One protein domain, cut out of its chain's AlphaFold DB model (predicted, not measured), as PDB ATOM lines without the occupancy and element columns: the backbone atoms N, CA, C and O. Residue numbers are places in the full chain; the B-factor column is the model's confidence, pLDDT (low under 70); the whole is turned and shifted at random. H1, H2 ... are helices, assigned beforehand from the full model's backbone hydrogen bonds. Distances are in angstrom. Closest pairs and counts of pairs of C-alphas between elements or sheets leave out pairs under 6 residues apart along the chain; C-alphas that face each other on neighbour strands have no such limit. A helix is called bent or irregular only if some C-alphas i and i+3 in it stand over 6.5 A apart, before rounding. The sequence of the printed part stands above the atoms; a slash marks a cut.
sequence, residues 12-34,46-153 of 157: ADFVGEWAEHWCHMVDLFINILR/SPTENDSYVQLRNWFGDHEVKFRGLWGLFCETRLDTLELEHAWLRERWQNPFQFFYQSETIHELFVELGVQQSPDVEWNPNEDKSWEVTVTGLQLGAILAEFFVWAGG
ATOM      1  N   ALA A  12     154.160 150.971 165.567       88.69
ATOM      2  CA  ALA A  12     152.736 150.857 165.272       88.69
ATOM      3  C   ALA A  12     152.433 150.863 163.764       88.69
ATOM      4  O   ALA A  12     151.686 150.008 163.297       88.69
ATOM      5  N   ASP A  13     153.047 151.771 162.997       93.00
ATOM      6  CA  ASP A  13     152.851 151.855 161.542       93.00
ATOM      7  C   ASP A  13     153.357 150.585 160.854       93.00
ATOM      8  O   ASP A  13     152.678 150.014 160.008       93.00
ATOM      9  N   PHE A  14     154.527 150.094 161.272       94.81
ATOM     10  CA  PHE A  14     155.098 148.862 160.735       94.81
ATOM     11  C   PHE A  14     154.243 147.628 161.053       94.81
ATOM     12  O   PHE A  14     153.996 146.805 160.175       94.81
ATOM     13  N   VAL A  15     153.788 147.479 162.302       94.44
ATOM     14  CA  VAL A  15     152.921 146.355 162.687       94.44
ATOM     15  C   VAL A  15     151.553 146.471 162.011       94.44
ATOM     16  O   VAL A  15     150.979 145.454 161.634       94.44
ATOM     17  N   GLY A  16     151.058 147.692 161.796       95.19
ATOM     18  CA  GLY A  16     149.852 147.957 161.016       95.19
ATOM     19  C   GLY A  16     149.991 147.501 159.564       95.19
ATOM     20  O   GLY A  16     149.127 146.783 159.068       95.19
ATOM     21  N   GLU A  17     151.105 147.832 158.909       96.56
ATOM     22  CA  GLU A  17     151.398 147.371 157.547       96.56
ATOM     23  C   GLU A  17     151.518 145.840 157.491       96.56
ATOM     24  O   GLU A  17     150.948 145.202 156.604       96.56
ATOM     25  N   TRP A  18     152.178 145.221 158.477       96.69
ATOM     26  CA  TRP A  18     152.240 143.761 158.596       96.69
ATOM     27  C   TRP A  18     150.846 143.136 158.747       96.69
ATOM     28  O   TRP A  18     150.552 142.119 158.118       96.69
ATOM     29  N   ALA A  19     149.973 143.752 159.547       95.44
ATOM     30  CA  ALA A  19     148.588 143.326 159.722       95.44
ATOM     31  C   ALA A  19     147.771 143.423 158.436       95.44
ATOM     32  O   ALA A  19     147.043 142.488 158.109       95.44
ATOM     33  N   GLU A  20     147.930 144.501 157.676       96.69
ATOM     34  CA  GLU A  20     147.273 144.663 156.380       96.69
ATOM     35  C   GLU A  20     147.702 143.570 155.391       96.69
ATOM     36  O   GLU A  20     146.856 142.891 154.804       96.69
ATOM     37  N   HIS A  21     149.008 143.323 155.265       97.88
ATOM     38  CA  HIS A  21     149.529 142.267 154.395       97.88
ATOM     39  C   HIS A  21     149.077 140.874 154.852       97.88
ATOM     40  O   HIS A  21     148.803 140.006 154.019       97.88
ATOM     41  N   TRP A  22     148.947 140.652 156.163       97.19
ATOM     42  CA  TRP A  22     148.438 139.392 156.698       97.19
ATOM     43  C   TRP A  22     146.970 139.180 156.337       97.19
ATOM     44  O   TRP A  22     146.612 138.111 155.844       97.19
ATOM     45  N   CYS A  23     146.135 140.207 156.504       96.31
ATOM     46  CA  CYS A  23     144.736 140.170 156.084       96.31
ATOM     47  C   CYS A  23     144.613 139.868 154.585       96.31
ATOM     48  O   CYS A  23     143.859 138.974 154.211       96.31
ATOM     49  N   HIS A  24     145.416 140.521 153.738       97.69
ATOM     50  CA  HIS A  24     145.439 140.235 152.300       97.69
ATOM     51  C   HIS A  24     145.822 138.783 151.987       97.69
ATOM     52  O   HIS A  24     145.234 138.166 151.097       97.69
ATOM     53  N   MET A  25     146.777 138.211 152.724       97.44
ATOM     54  CA  MET A  25     147.171 136.813 152.549       97.44
ATOM     55  C   MET A  25     146.065 135.840 152.974       97.44
ATOM     56  O   MET A  25     145.773 134.885 152.254       97.44
ATOM     57  N   VAL A  26     145.403 136.103 154.103       95.75
ATOM     58  CA  VAL A  26     144.272 135.294 154.576       95.75
ATOM     59  C   VAL A  26     143.089 135.388 153.610       95.75
ATOM     60  O   VAL A  26     142.518 134.355 153.262       95.75
ATOM     61  N   ASP A  27     142.758 136.577 153.108       95.50
ATOM     62  CA  ASP A  27     141.700 136.767 152.110       95.50
ATOM     63  C   ASP A  27     142.006 136.015 150.809       95.50
ATOM     64  O   ASP A  27     141.119 135.388 150.221       95.50
ATOM     65  N   LEU A  28     143.267 136.028 150.365       96.00
ATOM     66  CA  LEU A  28     143.715 135.247 149.215       96.00
ATOM     67  C   LEU A  28     143.492 133.746 149.443       96.00
ATOM     68  O   LEU A  28     142.905 133.079 148.587       96.00
ATOM     69  N   PHE A  29     143.900 133.219 150.601       94.75
ATOM     70  CA  PHE A  29     143.692 131.811 150.940       94.75
ATOM     71  C   PHE A  29     142.213 131.462 151.002       94.75
ATOM     72  O   PHE A  29     141.801 130.511 150.346       94.75
ATOM     73  N   ILE A  30     141.402 132.254 151.708       91.94
ATOM     74  CA  ILE A  30     139.958 132.037 151.803       91.94
ATOM     75  C   ILE A  30     139.357 131.955 150.408       91.94
ATOM     76  O   ILE A  30     138.635 131.005 150.136       91.94
ATOM     77  N   ASN A  31     139.681 132.893 149.514       90.94
ATOM     78  CA  ASN A  31     139.123 132.945 148.165       90.94
ATOM     79  C   ASN A  31     139.435 131.706 147.315       90.94
ATOM     80  O   ASN A  31     138.572 131.276 146.540       90.94
ATOM     81  N   ILE A  32     140.631 131.133 147.467       91.31
ATOM     82  CA  ILE A  32     141.062 129.937 146.733       91.31
ATOM     83  C   ILE A  32     140.507 128.660 147.373       91.31
ATOM     84  O   ILE A  32     140.054 127.756 146.672       91.31
ATOM     85  N   LEU A  33     140.510 128.598 148.703       90.31
ATOM     86  CA  LEU A  33     140.148 127.421 149.491       90.31
ATOM     87  C   LEU A  33     138.638 127.262 149.709       90.31
ATOM     88  O   LEU A  33     138.211 126.341 150.402       90.31
ATOM     89  N   ARG A  34     137.812 128.129 149.114       83.12
ATOM     90  CA  ARG A  34     136.348 128.033 149.168       83.12
ATOM     91  C   ARG A  34     135.855 126.677 148.662       83.12
ATOM     92  O   ARG A  34     135.819 126.430 147.456       83.12
ATOM     93  N   SER A  46     145.054 130.640 140.124       91.00
ATOM     94  CA  SER A  46     145.369 131.325 138.875       91.00
ATOM     95  C   SER A  46     146.773 131.931 138.937       91.00
ATOM     96  O   SER A  46     147.275 132.205 140.031       91.00
ATOM     97  N   PRO A  47     147.387 132.235 137.780       92.75
ATOM     98  CA  PRO A  47     148.657 132.955 137.748       92.75
ATOM     99  C   PRO A  47     148.624 134.258 138.559       92.75
ATOM    100  O   PRO A  47     149.532 134.513 139.334       92.75
ATOM    101  N   THR A  48     147.534 135.029 138.477       94.81
ATOM    102  CA  THR A  48     147.376 136.286 139.228       94.81
ATOM    103  C   THR A  48     147.313 136.077 140.743       94.81
ATOM    104  O   THR A  48     147.860 136.877 141.499       94.81
ATOM    105  N   GLU A  49     146.663 135.008 141.205       95.06
ATOM    106  CA  GLU A  49     146.630 134.657 142.632       95.06
ATOM    107  C   GLU A  49     148.013 134.222 143.123       95.06
ATOM    108  O   GLU A  49     148.434 134.631 144.202       95.06
ATOM    109  N   ASN A  50     148.751 133.460 142.312       95.69
ATOM    110  CA  ASN A  50     150.132 133.107 142.625       95.69
ATOM    111  C   ASN A  50     151.050 134.339 142.644       95.69
ATOM    112  O   ASN A  50     151.850 134.477 143.560       95.69
ATOM    113  N   ASP A  51     150.916 135.258 141.688       97.44
ATOM    114  CA  ASP A  51     151.692 136.502 141.667       97.44
ATOM    115  C   ASP A  51     151.406 137.356 142.909       97.44
ATOM    116  O   ASP A  51     152.327 137.910 143.509       97.44
ATOM    117  N   SER A  52     150.137 137.423 143.327       97.69
ATOM    118  CA  SER A  52     149.723 138.120 144.552       97.69
ATOM    119  C   SER A  52     150.351 137.479 145.791       97.69
ATOM    120  O   SER A  52     150.904 138.179 146.636       97.69
ATOM    121  N   TYR A  53     150.340 136.145 145.870       98.06
ATOM    122  CA  TYR A  53     151.027 135.406 146.928       98.06
ATOM    123  C   TYR A  53     152.533 135.694 146.950       98.06
ATOM    124  O   TYR A  53     153.073 136.019 148.001       98.06
ATOM    125  N   VAL A  54     153.211 135.621 145.801       98.00
ATOM    126  CA  VAL A  54     154.659 135.856 145.705       98.00
ATOM    127  C   VAL A  54     155.015 137.279 146.146       98.00
ATOM    128  O   VAL A  54     156.012 137.472 146.841       98.00
ATOM    129  N   GLN A  55     154.199 138.276 145.793       98.25
ATOM    130  CA  GLN A  55     154.389 139.657 146.247       98.25
ATOM    131  C   GLN A  55     154.281 139.777 147.771       98.25
ATOM    132  O   GLN A  55     155.184 140.333 148.396       98.25
ATOM    133  N   LEU A  56     153.228 139.208 148.369       98.31
ATOM    134  CA  LEU A  56     153.039 139.190 149.824       98.31
ATOM    135  C   LEU A  56     154.195 138.469 150.523       98.31
ATOM    136  O   LEU A  56     154.781 138.995 151.465       98.31
ATOM    137  N   ARG A  57     154.573 137.292 150.018       97.75
ATOM    138  CA  ARG A  57     155.692 136.499 150.526       97.75
ATOM    139  C   ARG A  57     156.989 137.292 150.558       97.75
ATOM    140  O   ARG A  57     157.681 137.287 151.573       97.75
ATOM    141  N   ASN A  58     157.336 137.927 149.441       98.00
ATOM    142  CA  ASN A  58     158.579 138.684 149.347       98.00
ATOM    143  C   ASN A  58     158.562 139.848 150.335       98.00
ATOM    144  O   ASN A  58     159.536 140.035 151.058       98.00
ATOM    145  N   TRP A  59     157.429 140.549 150.449       98.12
ATOM    146  CA  TRP A  59     157.271 141.606 151.440       98.12
ATOM    147  C   TRP A  59     157.480 141.084 152.871       98.12
ATOM    148  O   TRP A  59     158.272 141.664 153.612       98.12
ATOM    149  N   PHE A  60     156.866 139.959 153.259       97.50
ATOM    150  CA  PHE A  60     157.078 139.375 154.590       97.50
ATOM    151  C   PHE A  60     158.534 138.966 154.830       97.50
ATOM    152  O   PHE A  60     159.070 139.221 155.907       97.50
ATOM    153  N   GLY A  61     159.181 138.356 153.833       96.06
ATOM    154  CA  GLY A  61     160.588 137.965 153.906       96.06
ATOM    155  C   GLY A  61     161.524 139.160 154.094       96.06
ATOM    156  O   GLY A  61     162.386 139.133 154.973       96.06
ATOM    157  N   ASP A  62     161.307 140.238 153.337       97.19
ATOM    158  CA  ASP A  62     162.115 141.462 153.405       97.19
ATOM    159  C   ASP A  62     161.982 142.179 154.762       97.19
ATOM    160  O   ASP A  62     162.918 142.835 155.228       97.19
ATOM    161  N   HIS A  63     160.839 142.016 155.433       96.19
ATOM    162  CA  HIS A  63     160.525 142.677 156.702       96.19
ATOM    163  C   HIS A  63     160.656 141.767 157.934       96.19
ATOM    164  O   HIS A  63     160.516 142.235 159.071       96.19
ATOM    165  N   GLU A  64     160.979 140.485 157.744       93.81
ATOM    166  CA  GLU A  64     160.985 139.475 158.802       93.81
ATOM    167  C   GLU A  64     161.935 139.830 159.954       93.81
ATOM    168  O   GLU A  64     161.600 139.633 161.121       93.81
ATOM    169  N   VAL A  65     163.107 140.400 159.660       92.50
ATOM    170  CA  VAL A  65     164.089 140.765 160.695       92.50
ATOM    171  C   VAL A  65     163.521 141.806 161.664       92.50
ATOM    172  O   VAL A  65     163.657 141.648 162.879       92.50
ATOM    173  N   LYS A  66     162.856 142.850 161.146       93.25
ATOM    174  CA  LYS A  66     162.233 143.888 161.981       93.25
ATOM    175  C   LYS A  66     161.056 143.312 162.764       93.25
ATOM    176  O   LYS A  66     160.948 143.562 163.964       93.25
ATOM    177  N   PHE A  67     160.224 142.500 162.109       93.50
ATOM    178  CA  PHE A  67     159.098 141.831 162.750       93.50
ATOM    179  C   PHE A  67     159.539 140.962 163.924       93.50
ATOM    180  O   PHE A  67     159.049 141.162 165.027       93.50
ATOM    181  N   ARG A  68     160.516 140.066 163.731       90.94
ATOM    182  CA  ARG A  68     161.023 139.180 164.791       90.94
ATOM    183  C   ARG A  68     161.523 139.953 166.009       90.94
ATOM    184  O   ARG A  68     161.288 139.522 167.134       90.94
ATOM    185  N   GLY A  69     162.191 141.088 165.793       89.81
ATOM    186  CA  GLY A  69     162.660 141.949 166.880       89.81
ATOM    187  C   GLY A  69     161.510 142.492 167.730       89.81
ATOM    188  O   GLY A  69     161.516 142.337 168.948       89.81
ATOM    189  N   LEU A  70     160.498 143.077 167.087       90.94
ATOM    190  CA  LEU A  70     159.330 143.632 167.780       90.94
ATOM    191  C   LEU A  70     158.448 142.543 168.393       90.94
ATOM    192  O   LEU A  70     157.973 142.689 169.513       90.94
ATOM    193  N   TRP A  71     158.268 141.439 167.674       90.12
ATOM    194  CA  TRP A  71     157.522 140.282 168.135       90.12
ATOM    195  C   TRP A  71     158.158 139.701 169.402       90.12
ATOM    196  O   TRP A  71     157.461 139.479 170.385       90.12
ATOM    197  N   GLY A  72     159.487 139.553 169.435       85.50
ATOM    198  CA  GLY A  72     160.217 139.138 170.635       85.50
ATOM    199  C   GLY A  72     159.920 140.024 171.849       85.50
ATOM    200  O   GLY A  72     159.563 139.506 172.904       85.50
ATOM    201  N   LEU A  73     159.969 141.349 171.679       87.00
ATOM    202  CA  LEU A  73     159.669 142.314 172.747       87.00
ATOM    203  C   LEU A  73     158.207 142.256 173.214       87.00
ATOM    204  O   LEU A  73     157.934 142.229 174.416       87.00
ATOM    205  N   PHE A  74     157.256 142.198 172.277       86.44
ATOM    206  CA  PHE A  74     155.834 142.009 172.585       86.44
ATOM    207  C   PHE A  74     155.628 140.786 173.465       86.44
ATOM    208  O   PHE A  74     154.916 140.804 174.465       86.44
ATOM    209  N   CYS A  75     156.322 139.723 173.113       80.62
ATOM    210  CA  CYS A  75     156.195 138.471 173.792       80.62
ATOM    211  C   CYS A  75     156.818 138.488 175.178       80.62
ATOM    212  O   CYS A  75     156.154 138.091 176.122       80.62
ATOM    213  N   GLU A  76     158.038 138.998 175.335       78.56
ATOM    214  CA  GLU A  76     158.667 139.174 176.649       78.56
ATOM    215  C   GLU A  76     157.799 140.014 177.600       78.56
ATOM    216  O   GLU A  76     157.752 139.739 178.796       78.56
ATOM    217  N   THR A  77     157.063 140.996 177.072       76.06
ATOM    218  CA  THR A  77     156.208 141.896 177.865       76.06
ATOM    219  C   THR A  77     154.781 141.383 178.099       76.06
ATOM    220  O   THR A  77     154.098 141.877 178.999       76.06
ATOM    221  N   ARG A  78     154.305 140.402 177.318       71.12
ATOM    222  CA  ARG A  78     152.931 139.854 177.390       71.12
ATOM    223  C   ARG A  78     152.856 138.347 177.672       71.12
ATOM    224  O   ARG A  78     151.749 137.836 177.851       71.12
ATOM    225  N   LEU A  79     153.991 137.646 177.765       58.12
ATOM    226  CA  LEU A  79     154.096 136.194 177.999       58.12
ATOM    227  C   LEU A  79     153.379 135.737 179.277       58.12
ATOM    228  O   LEU A  79     152.791 134.661 179.278       58.12
ATOM    229  N   ASP A  80     153.362 136.567 180.322       53.72
ATOM    230  CA  ASP A  80     152.687 136.251 181.589       53.72
ATOM    231  C   ASP A  80     151.153 136.382 181.509       53.72
ATOM    232  O   ASP A  80     150.438 135.860 182.362       53.72
ATOM    233  N   THR A  81     150.632 137.077 180.491       54.88
ATOM    234  CA  THR A  81     149.191 137.346 180.303       54.88
ATOM    235  C   THR A  81     148.555 136.546 179.168       54.88
ATOM    236  O   THR A  81     147.341 136.359 179.156       54.88
ATOM    237  N   LEU A  82     149.359 136.056 178.223       55.62
ATOM    238  CA  LEU A  82     148.915 135.203 177.126       55.62
ATOM    239  C   LEU A  82     148.943 133.736 177.584       55.62
ATOM    240  O   LEU A  82     149.884 132.996 177.290       55.62
ATOM    241  N   GLU A  83     147.900 133.293 178.294       52.28
ATOM    242  CA  GLU A  83     147.617 131.862 178.490       52.28
ATOM    243  C   GLU A  83     147.225 131.225 177.144       52.28
ATOM    244  O   GLU A  83     146.072 130.905 176.872       52.28
ATOM    245  N   LEU A  84     148.195 131.069 176.246       51.72
ATOM    246  CA  LEU A  84     147.982 130.394 174.973       51.72
ATOM    247  C   LEU A  84     147.949 128.886 175.233       51.72
ATOM    248  O   LEU A  84     148.973 128.273 175.550       51.72
ATOM    249  N   GLU A  85     146.761 128.294 175.087       51.22
ATOM    250  CA  GLU A  85     146.465 126.870 175.324       51.22
ATOM    251  C   GLU A  85     147.265 125.900 174.429       51.22
ATOM    252  O   GLU A  85     147.251 124.684 174.631       51.22
ATOM    253  N   HIS A  86     147.996 126.405 173.435       49.09
ATOM    254  CA  HIS A  86     148.615 125.587 172.402       49.09
ATOM    255  C   HIS A  86     150.146 125.572 172.491       49.09
ATOM    256  O   HIS A  86     150.831 126.507 172.079       49.09
ATOM    257  N   ALA A  87     150.699 124.449 172.962       50.19
ATOM    258  CA  ALA A  87     152.143 124.208 173.072       50.19
ATOM    259  C   ALA A  87     152.921 124.424 171.754       50.19
ATOM    260  O   ALA A  87     154.063 124.872 171.787       50.19
ATOM    261  N   TRP A  88     152.292 124.190 170.597       53.38
ATOM    262  CA  TRP A  88     152.918 124.388 169.283       53.38
ATOM    263  C   TRP A  88     153.182 125.867 168.943       53.38
ATOM    264  O   TRP A  88     154.129 126.163 168.214       53.38
ATOM    265  N   LEU A  89     152.411 126.807 169.508       52.53
ATOM    266  CA  LEU A  89     152.664 128.246 169.361       52.53
ATOM    267  C   LEU A  89     153.923 128.674 170.131       52.53
ATOM    268  O   LEU A  89     154.656 129.545 169.664       52.53
ATOM    269  N   ARG A  90     154.229 128.021 171.262       54.41
ATOM    270  CA  ARG A  90     155.456 128.281 172.041       54.41
ATOM    271  C   ARG A  90     156.722 127.825 171.311       54.41
ATOM    272  O   ARG A  90     157.756 128.471 171.434       54.41
ATOM    273  N   GLU A  91     156.654 126.750 170.526       53.12
ATOM    274  CA  GLU A  91     157.804 126.224 169.769       53.12
ATOM    275  C   GLU A  91     158.106 127.020 168.484       53.12
ATOM    276  O   GLU A  91     159.254 127.059 168.042       53.12
ATOM    277  N   ARG A  92     157.108 127.705 167.901       58.62
ATOM    278  CA  ARG A  92     157.248 128.545 166.686       58.62
ATOM    279  C   ARG A  92     157.282 130.048 166.966       58.62
ATOM    280  O   ARG A  92     157.152 130.871 166.063       58.62
ATOM    281  N   TRP A  93     157.505 130.403 168.222       65.94
ATOM    282  CA  TRP A  93     157.336 131.748 168.751       65.94
ATOM    283  C   TRP A  93     158.253 132.811 168.132       65.94
ATOM    284  O   TRP A  93     157.987 133.994 168.270       65.94
ATOM    285  N   GLN A  94     159.319 132.441 167.418       72.56
ATOM    286  CA  GLN A  94     160.137 133.444 166.727       72.56
ATOM    287  C   GLN A  94     159.347 134.172 165.637       72.56
ATOM    288  O   GLN A  94     159.579 135.358 165.424       72.56
ATOM    289  N   ASN A  95     158.427 133.470 164.967       84.75
ATOM    290  CA  ASN A  95     157.525 134.042 163.982       84.75
ATOM    291  C   ASN A  95     156.397 133.045 163.643       84.75
ATOM    292  O   ASN A  95     156.607 132.139 162.828       84.75
ATOM    293  N   PRO A  96     155.193 133.198 164.219       85.44
ATOM    294  CA  PRO A  96     154.105 132.253 163.980       85.44
ATOM    295  C   PRO A  96     153.514 132.350 162.560       85.44
ATOM    296  O   PRO A  96     152.803 131.442 162.134       85.44
ATOM    297  N   PHE A  97     153.839 133.407 161.808       91.00
ATOM    298  CA  PHE A  97     153.344 133.657 160.453       91.00
ATOM    299  C   PHE A  97     154.229 133.027 159.370       91.00
ATOM    300  O   PHE A  97     153.752 132.785 158.263       91.00
ATOM    301  N   GLN A  98     155.498 132.728 159.687       91.62
ATOM    302  CA  GLN A  98     156.527 132.336 158.713       91.62
ATOM    303  C   GLN A  98     156.112 131.176 157.807       91.62
ATOM    304  O   GLN A  98     156.403 131.175 156.612       91.62
ATOM    305  N   PHE A  99     155.405 130.200 158.372       90.00
ATOM    306  CA  PHE A  99     154.978 129.013 157.642       90.00
ATOM    307  C   PHE A  99     154.146 129.359 156.393       90.00
ATOM    308  O   PHE A  99     154.248 128.684 155.378       90.00
ATOM    309  N   PHE A 100     153.361 130.436 156.437       93.69
ATOM    310  CA  PHE A 100     152.451 130.817 155.355       93.69
ATOM    311  C   PHE A 100     153.125 131.541 154.194       93.69
ATOM    312  O   PHE A 100     152.465 131.816 153.202       93.69
ATOM    313  N   TYR A 101     154.411 131.862 154.311       94.62
ATOM    314  CA  TYR A 101     155.156 132.530 153.250       94.62
ATOM    315  C   TYR A 101     156.538 131.907 153.009       94.62
ATOM    316  O   TYR A 101     157.390 132.498 152.352       94.62
ATOM    317  N   GLN A 102     156.793 130.697 153.512       92.81
ATOM    318  CA  GLN A 102     158.071 130.018 153.279       92.81
ATOM    319  C   GLN A 102     158.177 129.457 151.850       92.81
ATOM    320  O   GLN A 102     159.213 129.633 151.199       92.81
ATOM    321  N   SER A 103     157.104 128.846 151.337       94.75
ATOM    322  CA  SER A 103     157.068 128.176 150.031       94.75
ATOM    323  C   SER A 103     157.138 129.183 148.889       94.75
ATOM    324  O   SER A 103     156.610 130.289 149.020       94.75
ATOM    325  N   GLU A 104     157.775 128.830 147.772       94.88
ATOM    326  CA  GLU A 104     158.013 129.766 146.665       94.88
ATOM    327  C   GLU A 104     156.722 130.103 145.918       94.88
ATOM    328  O   GLU A 104     156.549 131.229 145.451       94.88
ATOM    329  N   THR A 105     155.789 129.152 145.859       93.69
ATOM    330  CA  THR A 105     154.480 129.327 145.223       93.69
ATOM    331  C   THR A 105     153.330 128.990 146.166       93.69
ATOM    332  O   THR A 105     153.471 128.205 147.106       93.69
ATOM    333  N   ILE A 106     152.147 129.542 145.881       93.81
ATOM    334  CA  ILE A 106     150.944 129.244 146.673       93.81
ATOM    335  C   ILE A 106     150.531 127.773 146.542       93.81
ATOM    336  O   ILE A 106     149.923 127.188 147.435       93.81
ATOM    337  N   HIS A 107     150.884 127.158 145.417       90.81
ATOM    338  CA  HIS A 107     150.590 125.763 145.164       90.81
ATOM    339  C   HIS A 107     151.449 124.833 146.022       90.81
ATOM    340  O   HIS A 107     150.913 123.922 146.649       90.81
ATOM    341  N   GLU A 108     152.757 125.096 146.098       92.44
ATOM    342  CA  GLU A 108     153.665 124.386 147.004       92.44
ATOM    343  C   GLU A 108     153.215 124.529 148.455       92.44
ATOM    344  O   GLU A 108     153.130 123.527 149.160       92.44
ATOM    345  N   LEU A 109     152.816 125.738 148.867       94.44
ATOM    346  CA  LEU A 109     152.280 125.978 150.204       94.44
ATOM    347  C   LEU A 109     151.065 125.086 150.499       94.44
ATOM    348  O   LEU A 109     150.991 124.454 151.552       94.44
ATOM    349  N   PHE A 110     150.107 124.992 149.575       93.25
ATOM    350  CA  PHE A 110     148.933 124.137 149.766       93.25
ATOM    351  C   PHE A 110     149.263 122.642 149.770       93.25
ATOM    352  O   PHE A 110     148.580 121.875 150.452       93.25
ATOM    353  N   VAL A 111     150.315 122.217 149.071       92.50
ATOM    354  CA  VAL A 111     150.823 120.845 149.178       92.50
ATOM    355  C   VAL A 111     151.458 120.608 150.550       92.50
ATOM    356  O   VAL A 111     151.133 119.624 151.213       92.50
ATOM    357  N   GLU A 112     152.291 121.531 151.032       92.44
ATOM    358  CA  GLU A 112     152.915 121.457 152.361       92.44
ATOM    359  C   GLU A 112     151.888 121.463 153.505       92.44
ATOM    360  O   GLU A 112     152.062 120.764 154.504       92.44
ATOM    361  N   LEU A 113     150.787 122.204 153.347       91.19
ATOM    362  CA  LEU A 113     149.658 122.237 154.283       91.19
ATOM    363  C   LEU A 113     148.774 120.979 154.221       91.19
ATOM    364  O   LEU A 113     147.853 120.828 155.027       91.19
ATOM    365  N   GLY A 114     149.014 120.081 153.261       91.88
ATOM    366  CA  GLY A 114     148.175 118.909 153.018       91.88
ATOM    367  C   GLY A 114     146.783 119.248 152.478       91.88
ATOM    368  O   GLY A 114     145.901 118.387 152.475       91.88
ATOM    369  N   VAL A 115     146.573 120.487 152.022       91.75
ATOM    370  CA  VAL A 115     145.360 120.894 151.307       91.75
ATOM    371  C   VAL A 115     145.302 120.165 149.970       91.75
ATOM    372  O   VAL A 115     144.263 119.624 149.624       91.75
ATOM    373  N   GLN A 116     146.412 120.095 149.240       89.94
ATOM    374  CA  GLN A 116     146.515 119.368 147.975       89.94
ATOM    375  C   GLN A 116     147.502 118.206 148.132       89.94
ATOM    376  O   GLN A 116     148.515 118.329 148.810       89.94
ATOM    377  N   GLN A 117     147.227 117.059 147.504       83.88
ATOM    378  CA  GLN A 117     148.100 115.884 147.647       83.88
ATOM    379  C   GLN A 117     149.436 116.018 146.911       83.88
ATOM    380  O   GLN A 117     150.448 115.488 147.361       83.88
ATOM    381  N   SER A 118     149.426 116.650 145.741       81.31
ATOM    382  CA  SER A 118     150.597 116.784 144.880       81.31
ATOM    383  C   SER A 118     150.381 117.912 143.875       81.31
ATOM    384  O   SER A 118     149.231 118.135 143.466       81.31
ATOM    385  N   PRO A 119     151.463 118.581 143.440       72.94
ATOM    386  CA  PRO A 119     151.365 119.611 142.426       72.94
ATOM    387  C   PRO A 119     150.976 119.084 141.031       72.94
ATOM    388  O   PRO A 119     150.514 119.847 140.190       72.94
ATOM    389  N   ASP A 120     151.117 117.784 140.773       76.25
ATOM    390  CA  ASP A 120     150.873 117.202 139.443       76.25
ATOM    391  C   ASP A 120     149.464 116.605 139.278       76.25
ATOM    392  O   ASP A 120     149.157 115.973 138.265       76.25
ATOM    393  N   VAL A 121     148.602 116.756 140.287       76.50
ATOM    394  CA  VAL A 121     147.250 116.182 140.314       76.50
ATOM    395  C   VAL A 121     146.214 117.279 140.083       76.50
ATOM    396  O   VAL A 121     146.430 118.437 140.434       76.50
ATOM    397  N   GLU A 122     145.069 116.904 139.506       82.19
ATOM    398  CA  GLU A 122     143.898 117.777 139.405       82.19
ATOM    399  C   GLU A 122     143.597 118.454 140.753       82.19
ATOM    400  O   GLU A 122     143.723 117.843 141.821       82.19
ATOM    401  N   TRP A 123     143.231 119.737 140.698       85.81
ATOM    402  CA  TRP A 123     142.949 120.528 141.889       85.81
ATOM    403  C   TRP A 123     141.775 119.927 142.660       85.81
ATOM    404  O   TRP A 123     140.625 119.988 142.221       85.81
ATOM    405  N   ASN A 124     142.071 119.350 143.823       86.19
ATOM    406  CA  ASN A 124     141.084 118.706 144.674       86.19
ATOM    407  C   ASN A 124     141.438 118.968 146.144       86.19
ATOM    408  O   ASN A 124     141.956 118.076 146.825       86.19
ATOM    409  N   PRO A 125     141.193 120.201 146.626       88.50
ATOM    410  CA  PRO A 125     141.593 120.604 147.957       88.50
ATOM    411  C   PRO A 125     140.832 119.791 149.007       88.50
ATOM    412  O   PRO A 125     139.610 119.639 148.948       88.50
ATOM    413  N   ASN A 126     141.565 119.273 149.987       90.81
ATOM    414  CA  ASN A 126     141.018 118.627 151.162       90.81
ATOM    415  C   ASN A 126     140.252 119.667 151.989       90.81
ATOM    416  O   ASN A 126     140.813 120.684 152.400       90.81
ATOM    417  N   GLU A 127     138.966 119.415 152.212       90.12
ATOM    418  CA  GLU A 127     138.060 120.360 152.863       90.12
ATOM    419  C   GLU A 127     138.427 120.620 154.326       90.12
ATOM    420  O   GLU A 127     138.528 121.779 154.728       90.12
ATOM    421  N   ASP A 128     138.728 119.569 155.090       91.69
ATOM    422  CA  ASP A 128     139.126 119.698 156.494       91.69
ATOM    423  C   ASP A 128     140.400 120.542 156.629       91.69
ATOM    424  O   ASP A 128     140.482 121.435 157.471       91.69
ATOM    425  N   LYS A 129     141.383 120.312 155.750       92.81
ATOM    426  CA  LYS A 129     142.633 121.084 155.722       92.81
ATOM    427  C   LYS A 129     142.434 122.510 155.236       92.81
ATOM    428  O   LYS A 129     143.029 123.427 155.793       92.81
ATOM    429  N   SER A 130     141.563 122.719 154.257       92.00
ATOM    430  CA  SER A 130     141.188 124.058 153.791       92.00
ATOM    431  C   SER A 130     140.573 124.889 154.922       92.00
ATOM    432  O   SER A 130     140.911 126.064 155.107       92.00
ATOM    433  N   TRP A 131     139.713 124.258 155.723       91.50
ATOM    434  CA  TRP A 131     139.119 124.868 156.905       91.50
ATOM    435  C   TRP A 131     140.156 125.147 157.999       91.50
ATOM    436  O   TRP A 131     140.206 126.260 158.519       91.50
ATOM    437  N   GLU A 132     141.030 124.184 158.306       91.06
ATOM    438  CA  GLU A 132     142.109 124.335 159.293       91.06
ATOM    439  C   GLU A 132     143.029 125.520 158.964       91.06
ATOM    440  O   GLU A 132     143.321 126.341 159.836       91.06
ATOM    441  N   VAL A 133     143.429 125.656 157.696       91.56
ATOM    442  CA  VAL A 133     144.245 126.778 157.204       91.56
ATOM    443  C   VAL A 133     143.528 128.107 157.407       91.56
ATOM    444  O   VAL A 133     144.110 129.049 157.944       91.56
ATOM    445  N   THR A 134     142.250 128.173 157.030       91.25
ATOM    446  CA  THR A 134     141.434 129.386 157.166       91.25
ATOM    447  C   THR A 134     141.295 129.805 158.631       91.25
ATOM    448  O   THR A 134     141.534 130.960 158.977       91.25
ATOM    449  N   VAL A 135     140.959 128.860 159.512       90.56
ATOM    450  CA  VAL A 135     140.805 129.114 160.950       90.56
ATOM    451  C   VAL A 135     142.127 129.548 161.576       90.56
ATOM    452  O   VAL A 135     142.145 130.520 162.328       90.56
ATOM    453  N   THR A 136     143.235 128.888 161.232       89.38
ATOM    454  CA  THR A 136     144.569 129.265 161.725       89.38
ATOM    455  C   THR A 136     144.931 130.683 161.282       89.38
ATOM    456  O   THR A 136     145.413 131.478 162.089       89.38
ATOM    457  N   GLY A 137     144.631 131.029 160.025       90.69
ATOM    458  CA  GLY A 137     144.799 132.376 159.481       90.69
ATOM    459  C   GLY A 137     144.109 133.451 160.329       90.69
ATOM    460  O   GLY A 137     144.719 134.446 160.732       90.69
ATOM    461  N   LEU A 138     142.839 133.204 160.661       90.00
ATOM    462  CA  LEU A 138     142.014 134.094 161.482       90.00
ATOM    463  C   LEU A 138     142.494 134.174 162.940       90.00
ATOM    464  O   LEU A 138     142.525 135.262 163.513       90.00
ATOM    465  N   GLN A 139     142.901 133.051 163.536       88.06
ATOM    466  CA  GLN A 139     143.436 133.010 164.903       88.06
ATOM    467  C   GLN A 139     144.722 133.830 165.035       88.06
ATOM    468  O   GLN A 139     144.866 134.615 165.972       88.06
ATOM    469  N   LEU A 140     145.635 133.703 164.072       88.50
ATOM    470  CA  LEU A 140     146.837 134.530 164.018       88.50
ATOM    471  C   LEU A 140     146.504 136.010 163.800       88.50
ATOM    472  O   LEU A 140     147.177 136.869 164.365       88.50
ATOM    473  N   GLY A 141     145.438 136.318 163.054       89.31
ATOM    474  CA  GLY A 141     144.927 137.685 162.909       89.31
ATOM    475  C   GLY A 141     144.481 138.308 164.237       89.31
ATOM    476  O   GLY A 141     144.765 139.477 164.491       89.31
ATOM    477  N   ALA A 142     143.851 137.530 165.123       86.50
ATOM    478  CA  ALA A 142     143.480 138.005 166.458       86.50
ATOM    479  C   ALA A 142     144.717 138.352 167.304       86.50
ATOM    480  O   ALA A 142     144.786 139.429 167.894       86.50
ATOM    481  N   ILE A 143     145.730 137.484 167.283       86.06
ATOM    482  CA  ILE A 143     147.007 137.717 167.970       86.06
ATOM    483  C   ILE A 143     147.717 138.960 167.402       86.06
ATOM    484  O   ILE A 143     148.285 139.765 168.140       86.06
ATOM    485  N   LEU A 144     147.661 139.149 166.085       90.00
ATOM    486  CA  LEU A 144     148.254 140.298 165.407       90.00
ATOM    487  C   LEU A 144     147.578 141.622 165.789       90.00
ATOM    488  O   LEU A 144     148.255 142.641 165.903       90.00
ATOM    489  N   ALA A 145     146.268 141.611 166.047       89.00
ATOM    490  CA  ALA A 145     145.553 142.782 166.548       89.00
ATOM    491  C   ALA A 145     146.034 143.187 167.952       89.00
ATOM    492  O   ALA A 145     146.228 144.374 168.218       89.00
ATOM    493  N   GLU A 146     146.287 142.221 168.837       87.81
ATOM    494  CA  GLU A 146     146.876 142.496 170.154       87.81
ATOM    495  C   GLU A 146     148.297 143.053 170.035       87.81
ATOM    496  O   GLU A 146     148.649 144.020 170.718       87.81
ATOM    497  N   PHE A 147     149.096 142.491 169.126       89.06
ATOM    498  CA  PHE A 147     150.442 142.980 168.841       89.06
ATOM    499  C   PHE A 147     150.433 144.417 168.301       89.06
ATOM    500  O   PHE A 147     151.240 145.241 168.727       89.06
ATOM    501  N   PHE A 148     149.481 144.753 167.429       90.69
ATOM    502  CA  PHE A 148     149.283 146.113 166.932       90.69
ATOM    503  C   PHE A 148     148.941 147.097 168.059       90.69
ATOM    504  O   PHE A 148     149.556 148.160 168.159       90.69
ATOM    505  N   VAL A 149     148.008 146.734 168.946       88.62
ATOM    506  CA  VAL A 149     147.649 147.565 170.108       88.62
ATOM    507  C   VAL A 149     148.855 147.784 171.019       88.62
ATOM    508  O   VAL A 149     149.087 148.906 171.467       88.62
ATOM    509  N   TRP A 150     149.646 146.738 171.270       89.19
ATOM    510  CA  TRP A 150     150.884 146.853 172.037       89.19
ATOM    511  C   TRP A 150     151.891 147.796 171.367       89.19
ATOM    512  O   TRP A 150     152.418 148.685 172.031       89.19
ATOM    513  N   ALA A 151     152.100 147.664 170.055       89.00
ATOM    514  CA  ALA A 151     153.045 148.492 169.310       89.00
ATOM    515  C   ALA A 151     152.643 149.978 169.285       89.00
ATOM    516  O   ALA A 151     153.507 150.849 169.205       89.00
ATOM    517  N   GLY A 152     151.342 150.278 169.386       84.50
ATOM    518  CA  GLY A 152     150.816 151.637 169.556       84.50
ATOM    519  C   GLY A 152     150.899 152.192 170.984       84.50
ATOM    520  O   GLY A 152     150.705 153.391 171.178       84.50
ATOM    521  N   GLY A 153     151.181 151.345 171.978       74.94
ATOM    522  CA  GLY A 153     151.139 151.672 173.406       74.94
ATOM    523  C   GLY A 153     152.407 152.303 173.993       74.94
ATOM    524  O   GLY A 153     152.337 152.865 175.083       74.94
TER     525      GLY A 153
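What this domain is: This is residues 12 to 34 and 46 to 153 of the 157 residues of an uncharacterized protein of Dehalogenimonas alkenigignens (UniProt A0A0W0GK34). Two long helices, H1 and H6, lie side by side running opposite ways, and the bent helix H2 makes an L on one side of this pair, its first arm alongside H1 and its second meeting H6 about perpendicular, with residues 71 to 74 touching residues 147 to 151. Short H4 and H5 pack on the first arm, and the link of residues 113 to 126 lies at one end of the longest axis. The 131 printed residues hold six named helices, H1 to H6 in chain order, and no named strand: all helix. The whole is compact, with a radius of gyration of the C-alphas of 15.3 A, and elongated, spanning 48 by 29 by 20 A.

Where its parts are: Find C-alpha 12 at (152.736, 150.857, 165.272); from there H1 runs 30.9 A to residue 33. H2, residues 47 to 78, was assigned as one helix by its hydrogen bonds but is bent, with C-alphas 62 and 65 7.6 A apart: arm H2a is residues 47 to 62, 22.3 A, and H2b 65 to 78, 20.1 A. Next come H3, 87 to 91, H4, 98 to 101, and H5, 106 to 112. H6 runs 37.7 A from residue 127 to C-alpha 152 at (150.816, 151.637, 169.556).

How they stand to each other: H1 touches H6 at a shallow tilt of 11 degrees, closest at C-alphas 12 and 151, 4.7 A. Residues 18 to 28 of H1 touch H2a, opposite ways at a shallow 29 degrees, closest at C-alphas 21 and 56, 6.5 A. H2b touches H6 about perpendicular, at 77 degrees, closest at C-alphas 74 and 147, 6.6 A. H2a touches H4 at C-alphas 57 and 101, 4.8 A, and H5 at C-alphas 50 and 106, 5.7 A; H3 touches no helix. Every O i to N i+4 pair is within hydrogen-bond range in H1, H2a, H2b, H3, H5 and H6; H4 is too short for one.

The domain as a whole: Residues 35 to 45 are not printed; C-alphas 34 and 46 are 14.1 A apart across this cut. The link from H5 to H6 is long, 14 residues. Residues 79 to 93 have pLDDT under 70.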